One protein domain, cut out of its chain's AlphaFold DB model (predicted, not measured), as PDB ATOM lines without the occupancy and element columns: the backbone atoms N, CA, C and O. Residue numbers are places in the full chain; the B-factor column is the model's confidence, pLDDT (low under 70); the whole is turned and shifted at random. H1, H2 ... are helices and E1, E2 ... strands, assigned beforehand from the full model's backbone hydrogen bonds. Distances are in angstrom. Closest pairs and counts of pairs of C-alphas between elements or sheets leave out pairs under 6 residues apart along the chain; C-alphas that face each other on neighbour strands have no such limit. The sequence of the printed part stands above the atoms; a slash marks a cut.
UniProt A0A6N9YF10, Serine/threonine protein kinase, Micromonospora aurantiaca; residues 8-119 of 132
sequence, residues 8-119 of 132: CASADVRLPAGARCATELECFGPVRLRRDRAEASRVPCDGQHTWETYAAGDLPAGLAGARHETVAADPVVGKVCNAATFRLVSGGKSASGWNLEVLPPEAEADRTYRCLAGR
ATOM      1  N   CYS A   8     194.899 123.884 148.092       87.19
ATOM      2  CA  CYS A   8     195.639 124.099 146.854       87.19
ATOM      3  C   CYS A   8     195.088 123.342 145.633       87.19
ATOM      4  O   CYS A   8     195.507 123.645 144.520       87.19
ATOM      5  N   ALA A   9     194.189 122.370 145.821       86.06
ATOM      6  CA  ALA A   9     193.573 121.604 144.739       86.06
ATOM      7  C   ALA A   9     192.318 122.291 144.171       86.06
ATOM      8  O   ALA A   9     191.732 121.803 143.208       86.06
ATOM      9  N   SER A  10     191.895 123.415 144.761       83.81
ATOM     10  CA  SER A  10     190.787 124.213 144.241       83.81
ATOM     11  C   SER A  10     191.126 124.794 142.861       83.81
ATOM     12  O   SER A  10     192.224 125.311 142.654       83.81
ATOM     13  N   ALA A  11     190.170 124.750 141.928       77.44
ATOM     14  CA  ALA A  11     190.360 125.163 140.532       77.44
ATOM     15  C   ALA A  11     190.795 126.633 140.365       77.44
ATOM     16  O   ALA A  11     191.448 126.984 139.381       77.44
ATOM     17  N   ASP A  12     190.467 127.486 141.338       81.12
ATOM     18  CA  ASP A  12     190.801 128.914 141.327       81.12
ATOM     19  C   ASP A  12     192.224 129.210 141.834       81.12
ATOM     20  O   ASP A  12     192.702 130.347 141.747       81.12
ATOM     21  N   VAL A  13     192.923 128.208 142.374       86.12
ATOM     22  CA  VAL A  13     194.256 128.380 142.954       86.12
ATOM     23  C   VAL A  13     195.326 128.117 141.902       86.12
ATOM     24  O   VAL A  13     195.510 127.006 141.412       86.12
ATOM     25  N   ARG A  14     196.104 129.158 141.594       89.81
ATOM     26  CA  ARG A  14     197.317 129.049 140.776       89.81
ATOM     27  C   ARG A  14     198.536 129.068 141.680       89.81
ATOM     28  O   ARG A  14     198.898 130.109 142.227       89.81
ATOM     29  N   LEU A  15     199.149 127.902 141.847       90.94
ATOM     30  CA  LEU A  15     200.382 127.757 142.607       90.94
ATOM     31  C   LEU A  15     201.576 128.398 141.869       90.94
ATOM     32  O   LEU A  15     201.593 128.423 140.635       90.94
ATOM     33  N   PRO A  16     202.580 128.917 142.601       92.06
ATOM     34  CA  PRO A  16     203.803 129.420 141.987       92.06
ATOM     35  C   PRO A  16     204.588 128.294 141.299       92.06
ATOM     36  O   PRO A  16     204.427 127.113 141.606       92.06
ATOM     37  N   ALA A  17     205.475 128.658 140.373       90.69
ATOM     38  CA  ALA A  17     206.315 127.684 139.680       90.69
ATOM     39  C   ALA A  17     207.149 126.848 140.670       90.69
ATOM     40  O   ALA A  17     207.754 127.392 141.593       90.69
ATOM     41  N   GLY A  18     207.186 125.529 140.458       89.44
ATOM     42  CA  GLY A  18     207.879 124.574 141.332       89.44
ATOM     43  C   GLY A  18     207.073 124.123 142.555       89.44
ATOM     44  O   GLY A  18     207.489 123.186 143.233       89.44
ATOM     45  N   ALA A  19     205.915 124.735 142.814       93.88
ATOM     46  CA  ALA A  19     204.981 124.267 143.824       93.88
ATOM     47  C   ALA A  19     204.009 123.235 143.246       93.88
ATOM     48  O   ALA A  19     203.565 123.329 142.100       93.88
ATOM     49  N   ARG A  20     203.624 122.276 144.080       93.12
ATOM     50  CA  ARG A  20     202.608 121.266 143.803       93.12
ATOM     51  C   ARG A  20     201.657 121.134 144.979       93.12
ATOM     52  O   ARG A  20     202.039 121.332 146.132       93.12
ATOM     53  N   CYS A  21     200.415 120.794 144.673       92.62
ATOM     54  CA  CYS A  21     199.451 120.437 145.696       92.62
ATOM     55  C   CYS A  21     199.639 118.970 146.092       92.62
ATOM     56  O   CYS A  21     199.964 118.135 145.243       92.62
ATOM     57  N   ALA A  22     199.452 118.655 147.370       90.44
ATOM     58  CA  ALA A  22     199.354 117.266 147.791       90.44
ATOM     59  C   ALA A  22     198.092 116.625 147.184       90.44
ATOM     60  O   ALA A  22     197.094 117.301 146.935       90.44
ATOM     61  N   THR A  23     198.137 115.320 146.921       86.12
ATOM     62  CA  THR A  23     196.995 114.571 146.363       86.12
ATOM     63  C   THR A  23     195.911 114.294 147.401       86.12
ATOM     64  O   THR A  23     194.765 114.034 147.052       86.12
ATOM     65  N   GLU A  24     196.278 114.348 148.676       90.56
ATOM     66  CA  GLU A  24     195.432 114.113 149.838       90.56
ATOM     67  C   GLU A  24     195.848 115.059 150.966       90.56
ATOM     68  O   GLU A  24     196.884 115.724 150.881       90.56
ATOM     69  N   LEU A  25     195.052 115.128 152.031       93.12
ATOM     70  CA  LEU A  25     195.438 115.888 153.214       93.12
ATOM     71  C   LEU A  25     196.639 115.239 153.912       93.12
ATOM     72  O   LEU A  25     196.665 114.037 154.197       93.12
ATOM     73  N   GLU A  26     197.632 116.062 154.225       95.38
ATOM     74  CA  GLU A  26     198.824 115.661 154.962       95.38
ATOM     75  C   GLU A  26     198.900 116.480 156.253       95.38
ATOM     76  O   GLU A  26     199.161 117.686 156.216       95.38
ATOM     77  N   CYS A  27     198.664 115.812 157.385       96.88
ATOM     78  CA  CYS A  27     198.719 116.398 158.719       96.88
ATOM     79  C   CYS A  27     199.868 115.801 159.524       96.88
ATOM     80  O   CYS A  27     200.192 114.618 159.387       96.88
ATOM     81  N   PHE A  28     200.480 116.616 160.377       97.50
ATOM     82  CA  PHE A  28     201.671 116.237 161.128       97.50
ATOM     83  C   PHE A  28     201.578 116.653 162.594       97.50
ATOM     84  O   PHE A  28     200.997 117.685 162.959       97.50
ATOM     85  N   GLY A  29     202.201 115.837 163.445       97.19
ATOM     86  CA  GLY A  29     202.537 116.226 164.811       97.19
ATOM     87  C   GLY A  29     203.613 117.322 164.841       97.19
ATOM     88  O   GLY A  29     204.012 117.823 163.795       97.19
ATOM     89  N   PRO A  30     204.111 117.713 166.025       96.44
ATOM     90  CA  PRO A  30     205.131 118.753 166.137       96.44
ATOM     91  C   PRO A  30     206.386 118.434 165.319       96.44
ATOM     92  O   PRO A  30     206.884 117.308 165.363       96.44
ATOM     93  N   VAL A  31     206.923 119.451 164.641       95.69
ATOM     94  CA  VAL A  31     208.218 119.359 163.958       95.69
ATOM     95  C   VAL A  31     209.308 119.365 165.022       95.69
ATOM     96  O   VAL A  31     209.270 120.154 165.969       95.69
ATOM     97  N   ARG A  32     210.265 118.449 164.895       94.19
ATOM     98  CA  ARG A  32     211.405 118.297 165.797       94.19
ATOM     99  C   ARG A  32     212.689 118.317 164.991       94.19
ATOM    100  O   ARG A  32     212.758 117.716 163.925       94.19
ATOM    101  N   LEU A  33     213.720 118.950 165.540       91.75
ATOM    102  CA  LEU A  33     215.061 118.887 164.973       91.75
ATOM    103  C   LEU A  33     215.807 117.679 165.545       91.75
ATOM    104  O   LEU A  33     215.997 117.566 166.757       91.75
ATOM    105  N   ARG A  34     216.248 116.771 164.673       88.12
ATOM    106  CA  ARG A  34     217.168 115.677 165.000       88.12
ATOM    107  C   ARG A  34     218.400 115.783 164.122       88.12
ATOM    108  O   ARG A  34     218.292 115.707 162.904       88.12
ATOM    109  N   ARG A  35     219.578 115.931 164.740       87.38
ATOM    110  CA  ARG A  35     220.850 116.129 164.013       87.38
ATOM    111  C   ARG A  35     220.711 117.219 162.936       87.38
ATOM    112  O   ARG A  35     221.057 117.003 161.780       87.38
ATOM    113  N   ASP A  36     220.106 118.341 163.323       87.88
ATOM    114  CA  ASP A  36     219.827 119.504 162.470       87.88
ATOM    115  C   ASP A  36     218.896 119.257 161.271       87.88
ATOM    116  O   ASP A  36     218.790 120.108 160.388       87.88
ATOM    117  N   ARG A  37     218.180 118.129 161.231       88.56
ATOM    118  CA  ARG A  37     217.120 117.861 160.251       88.56
ATOM    119  C   ARG A  37     215.753 117.972 160.903       88.56
ATOM    120  O   ARG A  37     215.560 117.487 162.016       88.56
ATOM    121  N   ALA A  38     214.822 118.624 160.215       92.69
ATOM    122  CA  ALA A  38     213.438 118.714 160.652       92.69
ATOM    123  C   ALA A  38     212.705 117.428 160.286       92.69
ATOM    124  O   ALA A  38     212.731 116.994 159.138       92.69
ATOM    125  N   GLU A  39     212.057 116.838 161.281       93.38
ATOM    126  CA  GLU A  39     211.274 115.615 161.170       93.38
ATOM    127  C   GLU A  39     209.922 115.838 161.847       93.38
ATOM    128  O   GLU A  39     209.838 116.473 162.906       93.38
ATOM    129  N   ALA A  40     208.855 115.300 161.267       95.00
ATOM    130  CA  ALA A  40     207.532 115.323 161.869       95.00
ATOM    131  C   ALA A  40     206.767 114.075 161.456       95.00
ATOM    132  O   ALA A  40     206.643 113.775 160.274       95.00
ATOM    133  N   SER A  41     206.201 113.372 162.431       94.12
ATOM    134  CA  SER A  41     205.388 112.199 162.135       94.12
ATOM    135  C   SER A  41     204.066 112.617 161.502       94.12
ATOM    136  O   SER A  41     203.361 113.482 162.037       94.12
ATOM    137  N   ARG A  42     203.712 111.963 160.392       94.69
ATOM    138  CA  ARG A  42     202.380 112.071 159.795       94.69
ATOM    139  C   ARG A  42     201.338 111.488 160.753       94.69
ATOM    140  O   ARG A  42     201.550 110.425 161.334       94.69
ATOM    141  N   VAL A  43     200.221 112.186 160.924       95.94
ATOM    142  CA  VAL A  43     199.110 111.802 161.810       95.94
ATOM    143  C   VAL A  43     197.769 111.937 161.080       95.94
ATOM    144  O   VAL A  43     197.695 112.652 160.076       95.94
ATOM    145  N   PRO A  44     196.699 111.276 161.558       94.56
ATOM    146  CA  PRO A  44     195.359 111.473 161.020       94.56
ATOM    147  C   PRO A  44     194.899 112.932 161.137       94.56
ATOM    148  O   PRO A  44     195.102 113.582 162.164       94.56
ATOM    149  N   CYS A  45     194.269 113.445 160.081       94.69
ATOM    150  CA  CYS A  45     193.775 114.823 160.041       94.69
ATOM    151  C   CYS A  45     192.443 115.026 160.779       94.69
ATOM    152  O   CYS A  45     192.067 116.165 161.035       94.69
ATOM    153  N   ASP A  46     191.717 113.953 161.093       92.50
ATOM    154  CA  ASP A  46     190.442 113.961 161.825       92.50
ATOM    155  C   ASP A  46     190.613 114.094 163.350       92.50
ATOM    156  O   ASP A  46     189.629 114.246 164.073       92.50
ATOM    157  N   GLY A  47     191.858 114.071 163.833       92.25
ATOM    158  CA  GLY A  47     192.223 114.295 165.226       92.25
ATOM    159  C   GLY A  47     193.084 115.540 165.436       92.25
ATOM    160  O   GLY A  47     193.327 116.335 164.524       92.25
ATOM    161  N   GLN A  48     193.574 115.699 166.668       95.94
ATOM    162  CA  GLN A  48     194.479 116.796 166.996       95.94
ATOM    163  C   GLN A  48     195.817 116.670 166.267       95.94
ATOM    164  O   GLN A  48     196.458 115.619 166.299       95.94
ATOM    165  N   HIS A  49     196.270 117.768 165.674       97.81
ATOM    166  CA  HIS A  49     197.562 117.845 165.003       97.81
ATOM    167  C   HIS A  49     198.125 119.270 165.047       97.81
ATOM    168  O   HIS A  49     197.455 120.230 165.434       97.81
ATOM    169  N   THR A  50     199.412 119.400 164.730       97.81
ATOM    170  CA  THR A  50     200.130 120.681 164.820       97.81
ATOM    171  C   THR A  50     200.184 121.383 163.472       97.81
ATOM    172  O   THR A  50     200.025 122.602 163.415       97.81
ATOM    173  N   TRP A  51     200.393 120.619 162.400       98.06
ATOM    174  CA  TRP A  51     200.659 121.155 161.072       98.06
ATOM    175  C   TRP A  51     199.789 120.501 160.009       98.06
ATOM    176  O   TRP A  51     199.580 119.291 160.039       98.06
ATOM    177  N   GLU A  52     199.381 121.294 159.027       97.06
ATOM    178  CA  GLU A  52     198.782 120.846 157.771       97.06
ATOM    179  C   GLU A  52     199.662 121.293 156.598       97.06
ATOM    180  O   GLU A  52     200.200 122.406 156.602       97.06
ATOM    181  N   THR A  53     199.803 120.446 155.580       97.00
ATOM    182  CA  THR A  53     200.487 120.824 154.335       97.00
ATOM    183  C   THR A  53     199.600 121.732 153.503       97.00
ATOM    184  O   THR A  53     198.494 121.355 153.120       97.00
ATOM    185  N   TYR A  54     200.110 122.913 153.165       95.38
ATOM    186  CA  TYR A  54     199.404 123.867 152.308       95.38
ATOM    187  C   TYR A  54     199.959 123.899 150.878       95.38
ATOM    188  O   TYR A  54     199.250 124.260 149.940       95.38
ATOM    189  N   ALA A  55     201.222 123.515 150.704       96.31
ATOM    190  CA  ALA A  55     201.881 123.328 149.419       96.31
ATOM    191  C   ALA A  55     203.067 122.371 149.590       96.31
ATOM    192  O   ALA A  55     203.544 122.145 150.700       96.31
ATOM    193  N   ALA A  56     203.565 121.829 148.491       96.19
ATOM    194  CA  ALA A  56     204.768 121.015 148.454       96.19
ATOM    195  C   ALA A  56     205.614 121.387 147.237       96.19
ATOM    196  O   ALA A  56     205.159 122.117 146.358       96.19
ATOM    197  N   GLY A  57     206.825 120.859 147.156       95.06
ATOM    198  CA  GLY A  57     207.672 120.989 145.978       95.06
ATOM    199  C   GLY A  57     208.789 119.961 145.994       95.06
ATOM    200  O   GLY A  57     208.954 119.226 146.969       95.06
ATOM    201  N   ASP A  58     209.549 119.916 144.909       94.25
ATOM    202  CA  ASP A  58     210.703 119.029 144.815       94.25
ATOM    203  C   ASP A  58     211.951 119.759 145.304       94.25
ATOM    204  O   ASP A  58     212.276 120.865 144.862       94.25
ATOM    205  N   LEU A  59     212.644 119.130 146.240       91.88
ATOM    206  CA  LEU A  59     213.862 119.622 146.840       91.88
ATOM    207  C   LEU A  59     214.967 119.656 145.770       91.88
ATOM    208  O   LEU A  59     215.208 118.644 145.098       91.88
ATOM    209  N   PRO A  60     215.658 120.797 145.601       90.75
ATOM    210  CA  PRO A  60     216.833 120.882 144.745       90.75
ATOM    211  C   PRO A  60     217.855 119.787 145.076       90.75
ATOM    212  O   PRO A  60     218.145 119.537 146.242       90.75
ATOM    213  N   ALA A  61     218.445 119.159 144.054       86.69
ATOM    214  CA  ALA A  61     219.348 118.017 144.245       86.69
ATOM    215  C   ALA A  61     220.555 118.328 145.154       86.69
ATOM    216  O   ALA A  61     221.012 117.456 145.884       86.69
ATOM    217  N   GLY A  62     221.038 119.576 145.154       85.81
ATOM    218  CA  GLY A  62     222.128 120.028 146.028       85.81
ATOM    219  C   GLY A  62     221.755 120.186 147.508       85.81
ATOM    220  O   GLY A  62     222.629 120.490 148.312       85.81
ATOM    221  N   LEU A  63     220.481 120.001 147.868       89.62
ATOM    222  CA  LEU A  63     219.975 120.098 149.240       89.62
ATOM    223  C   LEU A  63     219.576 118.741 149.833       89.62
ATOM    224  O   LEU A  63     219.114 118.690 150.973       89.62
ATOM    225  N   ALA A  64     219.762 117.644 149.095       86.25
ATOM    226  CA  ALA A  64     219.580 116.301 149.637       86.25
ATOM    227  C   ALA A  64     220.484 116.104 150.870       86.25
ATOM    228  O   ALA A  64     221.674 116.423 150.841       86.25
ATOM    229  N   GLY A  65     219.896 115.669 151.986       82.62
ATOM    230  CA  GLY A  65     220.591 115.524 153.266       82.62
ATOM    231  C   GLY A  65     221.042 116.831 153.941       82.62
ATOM    232  O   GLY A  65     221.677 116.764 154.997       82.62
ATOM    233  N   ALA A  66     220.726 118.006 153.384       88.75
ATOM    234  CA  ALA A  66     221.103 119.287 153.972       88.75
ATOM    235  C   ALA A  66     220.400 119.536 155.316       88.75
ATOM    236  O   ALA A  66     219.333 118.994 155.619       88.75
ATOM    237  N   ARG A  67     221.010 120.403 156.130       91.88
ATOM    238  CA  ARG A  67     220.429 120.843 157.402       91.88
ATOM    239  C   ARG A  67     219.156 121.644 157.143       91.88
ATOM    240  O   ARG A  67     219.059 122.368 156.151       91.88
ATOM    241  N   HIS A  68     218.205 121.554 158.062       93.56
ATOM    242  CA  HIS A  68     216.900 122.195 157.947       93.56
ATOM    243  C   HIS A  68     217.004 123.704 157.696       93.56
ATOM    244  O   HIS A  68     216.348 124.207 156.793       93.56
ATOM    245  N   GLU A  69     217.893 124.408 158.405       93.56
ATOM    246  CA  GLU A  69     218.121 125.845 158.196       93.56
ATOM    247  C   GLU A  69     218.570 126.179 156.765       93.56
ATOM    248  O   GLU A  69     218.175 127.197 156.207       93.56
ATOM    249  N   THR A  70     219.360 125.297 156.145       94.50
ATOM    250  CA  THR A  70     219.837 125.466 154.769       94.50
ATOM    251  C   THR A  70     218.701 125.254 153.776       94.50
ATOM    252  O   THR A  70     218.579 126.012 152.821       94.50
ATOM    253  N   VAL A  71     217.836 124.266 154.026       94.12
ATOM    254  CA  VAL A  71     216.637 124.026 153.213       94.12
ATOM    255  C   VAL A  71     215.645 125.184 153.344       94.12
ATOM    256  O   VAL A  71     215.146 125.678 152.340       94.12
ATOM    257  N   ALA A  72     215.382 125.652 154.564       94.12
ATOM    258  CA  ALA A  72     214.437 126.735 154.829       94.12
ATOM    259  C   ALA A  72     214.910 128.091 154.270       94.12
ATOM    260  O   ALA A  72     214.084 128.913 153.876       94.12
ATOM    261  N   ALA A  73     216.225 128.323 154.211       95.19
ATOM    262  CA  ALA A  73     216.815 129.533 153.641       95.19
ATOM    263  C   ALA A  73     216.957 129.496 152.108       95.19
ATOM    264  O   ALA A  73     217.311 130.514 151.507       95.19
ATOM    265  N   ASP A  74     216.708 128.354 151.461       96.12
ATOM    266  CA  ASP A  74     216.891 128.226 150.020       96.12
ATOM    267  C   ASP A  74     215.867 129.076 149.235       96.12
ATOM    268  O   ASP A  74     214.659 128.995 149.487       96.12
ATOM    269  N   PRO A  75     216.297 129.872 148.236       94.50
ATOM    270  CA  PRO A  75     215.390 130.727 147.471       94.50
ATOM    271  C   PRO A  75     214.310 129.980 146.676       94.50
ATOM    272  O   PRO A  75     213.255 130.555 146.408       94.50
ATOM    273  N   VAL A  76     214.549 128.738 146.246       93.62
ATOM    274  CA  VAL A  76     213.548 127.924 145.535       93.62
ATOM    275  C   VAL A  76     212.476 127.458 146.511       93.62
ATOM    276  O   VAL A  76     211.290 127.584 146.210       93.62
ATOM    277  N   VAL A  77     212.878 127.013 147.702       95.62
ATOM    278  CA  VAL A  77     211.950 126.650 148.782       95.62
ATOM    279  C   VAL A  77     211.156 127.875 149.238       95.62
ATOM    280  O   VAL A  77     209.929 127.826 149.287       95.62
ATOM    281  N   GLY A  78     211.815 129.012 149.477       95.31
ATOM    282  CA  GLY A  78     211.172 130.252 149.926       95.31
ATOM    283  C   GLY A  78     210.173 130.851 148.927       95.31
ATOM    284  O   GLY A  78     209.218 131.521 149.327       95.31
ATOM    285  N   LYS A  79     210.314 130.575 147.622       95.06
ATOM    286  CA  LYS A  79     209.306 130.944 146.605       95.06
ATOM    287  C   LYS A  79     207.987 130.197 146.776       95.06
ATOM    288  O   LYS A  79     206.944 130.728 146.392       95.06
ATOM    289  N   VAL A  80     208.023 128.999 147.351       96.44
ATOM    290  CA  VAL A  80     206.842 128.161 147.574       96.44
ATOM    291  C   VAL A  80     206.362 128.292 149.015       96.44
ATOM    292  O   VAL A  80     205.209 128.660 149.240       96.44
ATOM    293  N   CYS A  81     207.241 128.054 149.985       96.75
ATOM    294  CA  CYS A  81     206.922 128.070 151.403       96.75
ATOM    295  C   CYS A  81     206.946 129.495 151.969       96.75
ATOM    296  O   CYS A  81     207.884 129.906 152.647       96.75
ATOM    297  N   ASN A  82     205.904 130.271 151.684       95.44
ATOM    298  CA  ASN A  82     205.752 131.623 152.205       95.44
ATOM    299  C   ASN A  82     204.287 131.987 152.476       95.44
ATOM    300  O   ASN A  82     203.341 131.313 152.059       95.44
ATOM    301  N   ALA A  83     204.104 133.118 153.157       95.06
ATOM    302  CA  ALA A  83     202.789 133.620 153.532       95.06
ATOM    303  C   ALA A  83     201.890 133.969 152.333       95.06
ATOM    304  O   ALA A  83     200.668 133.926 152.470       95.06
ATOM    305  N   ALA A  84     202.452 134.325 151.172       93.56
ATOM    306  CA  ALA A  84     201.655 134.618 149.983       93.56
ATOM    307  C   ALA A  84     201.037 133.333 149.414       93.56
ATOM    308  O   ALA A  84     199.823 133.289 149.222       93.56
ATOM    309  N   THR A  85     201.828 132.268 149.255       94.31
ATOM    310  CA  THR A  85     201.324 130.943 148.863       94.31
ATOM    311  C   THR A  85     200.295 130.433 149.867       94.31
ATOM    312  O   THR A  85     199.211 130.027 149.462       94.31
ATOM    313  N   PHE A  86     200.569 130.539 151.173       94.69
ATOM    314  CA  PHE A  86     199.608 130.158 152.215       94.69
ATOM    315  C   PHE A  86     198.262 130.889 152.069       94.69
ATOM    316  O   PHE A  86     197.202 130.263 152.123       94.69
ATOM    317  N   ARG A  87     198.267 132.211 151.859       91.94
ATOM    318  CA  ARG A  87     197.032 132.995 151.676       91.94
ATOM    319  C   ARG A  87     196.251 132.553 150.443       91.94
ATOM    320  O   ARG A  87     195.029 132.479 150.509       91.94
ATOM    321  N   LEU A  88     196.944 132.249 149.344       90.69
ATOM    322  CA  LEU A  88     196.316 131.768 148.112       90.69
ATOM    323  C   LEU A  88     195.587 130.440 148.350       90.69
ATOM    324  O   LEU A  88     194.397 130.332 148.068       90.69
ATOM    325  N   VAL A  89     196.276 129.453 148.926       90.25
ATOM    326  CA  VAL A  89     195.736 128.091 149.095       90.25
ATOM    327  C   VAL A  89     194.718 127.978 150.230       90.25
ATOM    328  O   VAL A  89     193.858 127.106 150.200       90.25
ATOM    329  N   SER A  90     194.781 128.861 151.230       87.88
ATOM    330  CA  SER A  90     193.838 128.883 152.356       87.88
ATOM    331  C   SER A  90     192.530 129.622 152.048       87.88
ATOM    332  O   SER A  90     191.691 129.780 152.937       87.88
ATOM    333  N   GLY A  91     192.341 130.097 150.811       84.25
ATOM    334  CA  GLY A  91     191.160 130.860 150.407       84.25
ATOM    335  C   GLY A  91     191.131 132.276 150.988       84.25
ATOM    336  O   GLY A  91     190.061 132.780 151.325       84.25
ATOM    337  N   GLY A  92     192.301 132.902 151.140       77.94
ATOM    338  CA  GLY A  92     192.451 134.278 151.614       77.94
ATOM    339  C   GLY A  92     192.544 134.434 153.131       77.94
ATOM    340  O   GLY A  92     192.462 135.562 153.620       77.94
ATOM    341  N   LYS A  93     192.726 133.349 153.901       79.62
ATOM    342  CA  LYS A  93     192.933 133.464 155.355       79.62
ATOM    343  C   LYS A  93     194.191 134.289 155.624       79.62
ATOM    344  O   LYS A  93     195.226 134.110 154.983       79.62
ATOM    345  N   SER A  94     194.109 135.194 156.598       81.88
ATOM    346  CA  SER A  94     195.290 135.917 157.068       81.88
ATOM    347  C   SER A  94     196.322 134.928 157.614       81.88
ATOM    348  O   SER A  94     195.964 133.970 158.293       81.88
ATOM    349  N   ALA A  95     197.603 135.197 157.358       84.19
ATOM    350  CA  ALA A  95     198.703 134.449 157.971       84.19
ATOM    351  C   ALA A  95     198.888 134.804 159.462       84.19
ATOM    352  O   ALA A  95     199.660 134.159 160.159       84.19
ATOM    353  N   SER A  96     198.193 135.832 159.966       88.12
ATOM    354  CA  SER A  96     198.234 136.182 161.387       88.12
ATOM    355  C   SER A  96     197.688 135.037 162.244       88.12
ATOM    356  O   SER A  96     196.615 134.503 161.961       88.12
ATOM    357  N   GLY A  97     198.434 134.654 163.283       90.44
ATOM    358  CA  GLY A  97     198.103 133.512 164.142       90.44
ATOM    359  C   GLY A  97     198.420 132.140 163.534       90.44
ATOM    360  O   GLY A  97     198.080 131.128 164.148       90.44
ATOM    361  N   TRP A  98     199.062 132.102 162.362       95.19
ATOM    362  CA  TRP A  98     199.626 130.897 161.763       95.19
ATOM    363  C   TRP A  98     201.150 130.950 161.816       95.19
ATOM    364  O   TRP A  98     201.768 131.956 161.473       95.19
ATOM    365  N   ASN A  99     201.747 129.835 162.206       96.06
ATOM    366  CA  ASN A  99     203.156 129.556 162.007       96.06
ATOM    367  C   ASN A  99     203.308 128.859 160.658       96.06
ATOM    368  O   ASN A  99     202.448 128.056 160.288       96.06
ATOM    369  N   LEU A 100     204.390 129.160 159.945       96.62
ATOM    370  CA  LEU A 100     204.763 128.481 158.710       96.62
ATOM    371  C   LEU A 100     206.086 127.759 158.938       96.62
ATOM    372  O   LEU A 100     206.974 128.314 159.579       96.62
ATOM    373  N   GLU A 101     206.198 126.548 158.412       96.81
ATOM    374  CA  GLU A 101     207.380 125.704 158.562       96.81
ATOM    375  C   GLU A 101     207.667 124.958 157.253       96.81
ATOM    376  O   GLU A 101     206.766 124.731 156.441       96.81
ATOM    377  N   VAL A 102     208.923 124.583 157.036       96.94
ATOM    378  CA  VAL A 102     209.350 123.708 155.947       96.94
ATOM    379  C   VAL A 102     209.737 122.359 156.528       96.94
ATOM    380  O   VAL A 102     210.678 122.255 157.309       96.94
ATOM    381  N   LEU A 103     209.059 121.302 156.098       95.81
ATOM    382  CA  LEU A 103     209.453 119.934 156.404       95.81
ATOM    383  C   LEU A 103     210.200 119.348 155.197       95.81
ATOM    384  O   LEU A 103     209.574 119.130 154.156       95.81
ATOM    385  N   PRO A 104     211.521 119.119 155.292       93.12
ATOM    386  CA  PRO A 104     212.268 118.382 154.278       93.12
ATOM    387  C   PRO A 104     211.746 116.939 154.144       93.12
ATOM    388  O   PRO A 104     211.105 116.435 155.069       93.12
ATOM    389  N   PRO A 105     212.029 116.251 153.026       89.56
ATOM    390  CA  PRO A 105     211.681 114.843 152.881       89.56
ATOM    391  C   PRO A 105     212.346 113.980 153.961       89.56
ATOM    392  O   PRO A 105     213.512 114.182 154.304       89.56
ATOM    393  N   GLU A 106     211.615 112.983 154.469       77.88
ATOM    394  CA  GLU A 106     212.135 112.060 155.489       77.88
ATOM    395  C   GLU A 106     213.178 111.077 154.931       77.88
ATOM    396  O   GLU A 106     214.091 110.664 155.650       77.88
ATOM    397  N   ALA A 107     213.060 110.693 153.657       72.12
ATOM    398  CA  ALA A 107     213.917 109.702 153.013       72.12
ATOM    399  C   ALA A 107     214.482 110.236 151.698       72.12
ATOM    400  O   ALA A 107     213.751 110.839 150.935       72.12
ATOM    401  N   GLU A 108     215.739 109.914 151.380       67.06
ATOM    402  CA  GLU A 108     216.438 110.340 150.148       67.06
ATOM    403  C   GLU A 108     215.713 109.948 148.843       67.06
ATOM    404  O   GLU A 108     215.876 110.596 147.810       67.06
ATOM    405  N   ALA A 109     214.920 108.870 148.877       73.00
ATOM    406  CA  ALA A 109     214.127 108.420 147.732       73.00
ATOM    407  C   ALA A 109     212.922 109.334 147.451       73.00
ATOM    408  O   ALA A 109     212.460 109.405 146.311       73.00
ATOM    409  N   ASP A 110     212.427 110.031 148.476       80.50
ATOM    410  CA  ASP A 110     211.456 111.101 148.329       80.50
ATOM    411  C   ASP A 110     212.210 112.432 148.281       80.50
ATOM    412  O   ASP A 110     213.003 112.762 149.154       80.50
ATOM    413  N   ARG A 111     211.982 113.234 147.246       88.50
ATOM    414  CA  ARG A 111     212.574 114.579 147.177       88.50
ATOM    415  C   ARG A 111     211.594 115.647 147.613       88.50
ATOM    416  O   ARG A 111     211.853 116.823 147.418       88.50
ATOM    417  N   THR A 112     210.457 115.273 148.169       93.62
ATOM    418  CA  THR A 112     209.372 116.215 148.380       93.62
ATOM    419  C   THR A 112     209.502 116.918 149.712       93.62
ATOM    420  O   THR A 112     209.385 116.292 150.761       93.62
ATOM    421  N   TYR A 113     209.662 118.237 149.683       95.12
ATOM    422  CA  TYR A 113     209.472 119.041 150.884       95.12
ATOM    423  C   TYR A 113     208.003 119.457 151.015       95.12
ATOM    424  O   TYR A 113     207.286 119.623 150.020       95.12
ATOM    425  N   ARG A 114     207.555 119.663 152.254       96.75
ATOM    426  CA  ARG A 114     206.225 120.183 152.583       96.75
ATOM    427  C   ARG A 114     206.339 121.577 153.161       96.75
ATOM    428  O   ARG A 114     207.131 121.821 154.065       96.75
ATOM    429  N   CYS A 115     205.497 122.472 152.672       97.56
ATOM    430  CA  CYS A 115     205.226 123.732 153.331       97.56
ATOM    431  C   CYS A 115     204.058 123.524 154.290       97.56
ATOM    432  O   CYS A 115     202.939 123.202 153.880       97.56
ATOM    433  N   LEU A 116     204.342 123.701 155.569       97.62
ATOM    434  CA  LEU A 116     203.444 123.428 156.672       97.62
ATOM    435  C   LEU A 116     202.879 124.724 157.239       97.62
ATOM    436  O   LEU A 116     203.579 125.731 157.329       97.62
ATOM    437  N   ALA A 117     201.618 124.686 157.655       97.44
ATOM    438  CA  ALA A 117     200.988 125.757 158.407       97.44
ATOM    439  C   ALA A 117     200.287 125.196 159.647       97.44
ATOM    440  O   ALA A 117     199.614 124.168 159.588       97.44
ATOM    441  N   GLY A 118     200.474 125.861 160.783       96.88
ATOM    442  CA  GLY A 118     199.978 125.412 162.082       96.88
ATOM    443  C   GLY A 118     199.629 126.574 163.001       96.88
ATOM    444  O   GLY A 118     200.098 127.690 162.801       96.88
ATOM    445  N   ARG A 119     198.816 126.331 164.031       95.56
ATOM    446  CA  ARG A 119     198.383 127.369 164.997       95.56
ATOM    447  C   ARG A 119     198.999 127.211 166.391       95.56
ATOM    448  O   ARG A 119     198.595 127.890 167.329       95.56
TER     449      ARG A 119
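This is residues 8 to 119 of the 132 residues of the protein "Serine/threonine protein kinase" of Micromonospora aurantiaca (UniProt A0A6N9YF10). With little regular structure, an antiparallel sheet, E3-E5-E4, has H2 and H3 over one face, H1 and hairpin E1-E2 near E4. The 112 printed residues, 44 in named elements, have three strands, three helices, two strands: mixed class. The whole is compact, radius of gyration of the C-alphas 13.2 A, spanning 35 by 32 by 26 A.

E5, residues 112 to 118, is antiparallel to E3, residues 51 to 58, and E4, residues 99 to 103; N 54 and O 115, N 101 and O 116, are 2.9 A apart. H2 and H3, residues 75 to 80 and 83 to 89, are on one face, heights over the sheet 9.1 A and 9.0 A. O i to N i+4 pairs are within hydrogen-bond range in H3 and H1, residues 68 to 72, 1 of 2 in H2.

E1, residues 32 to 34, begins at C-alpha (211.405, 118.297, 165.797). E5, 19.0 A long, ends at (199.978, 125.412, 162.082).

The printed part has no cut, the link of residues 40 to 50 is long, and residue 108 has pLDDT under 70.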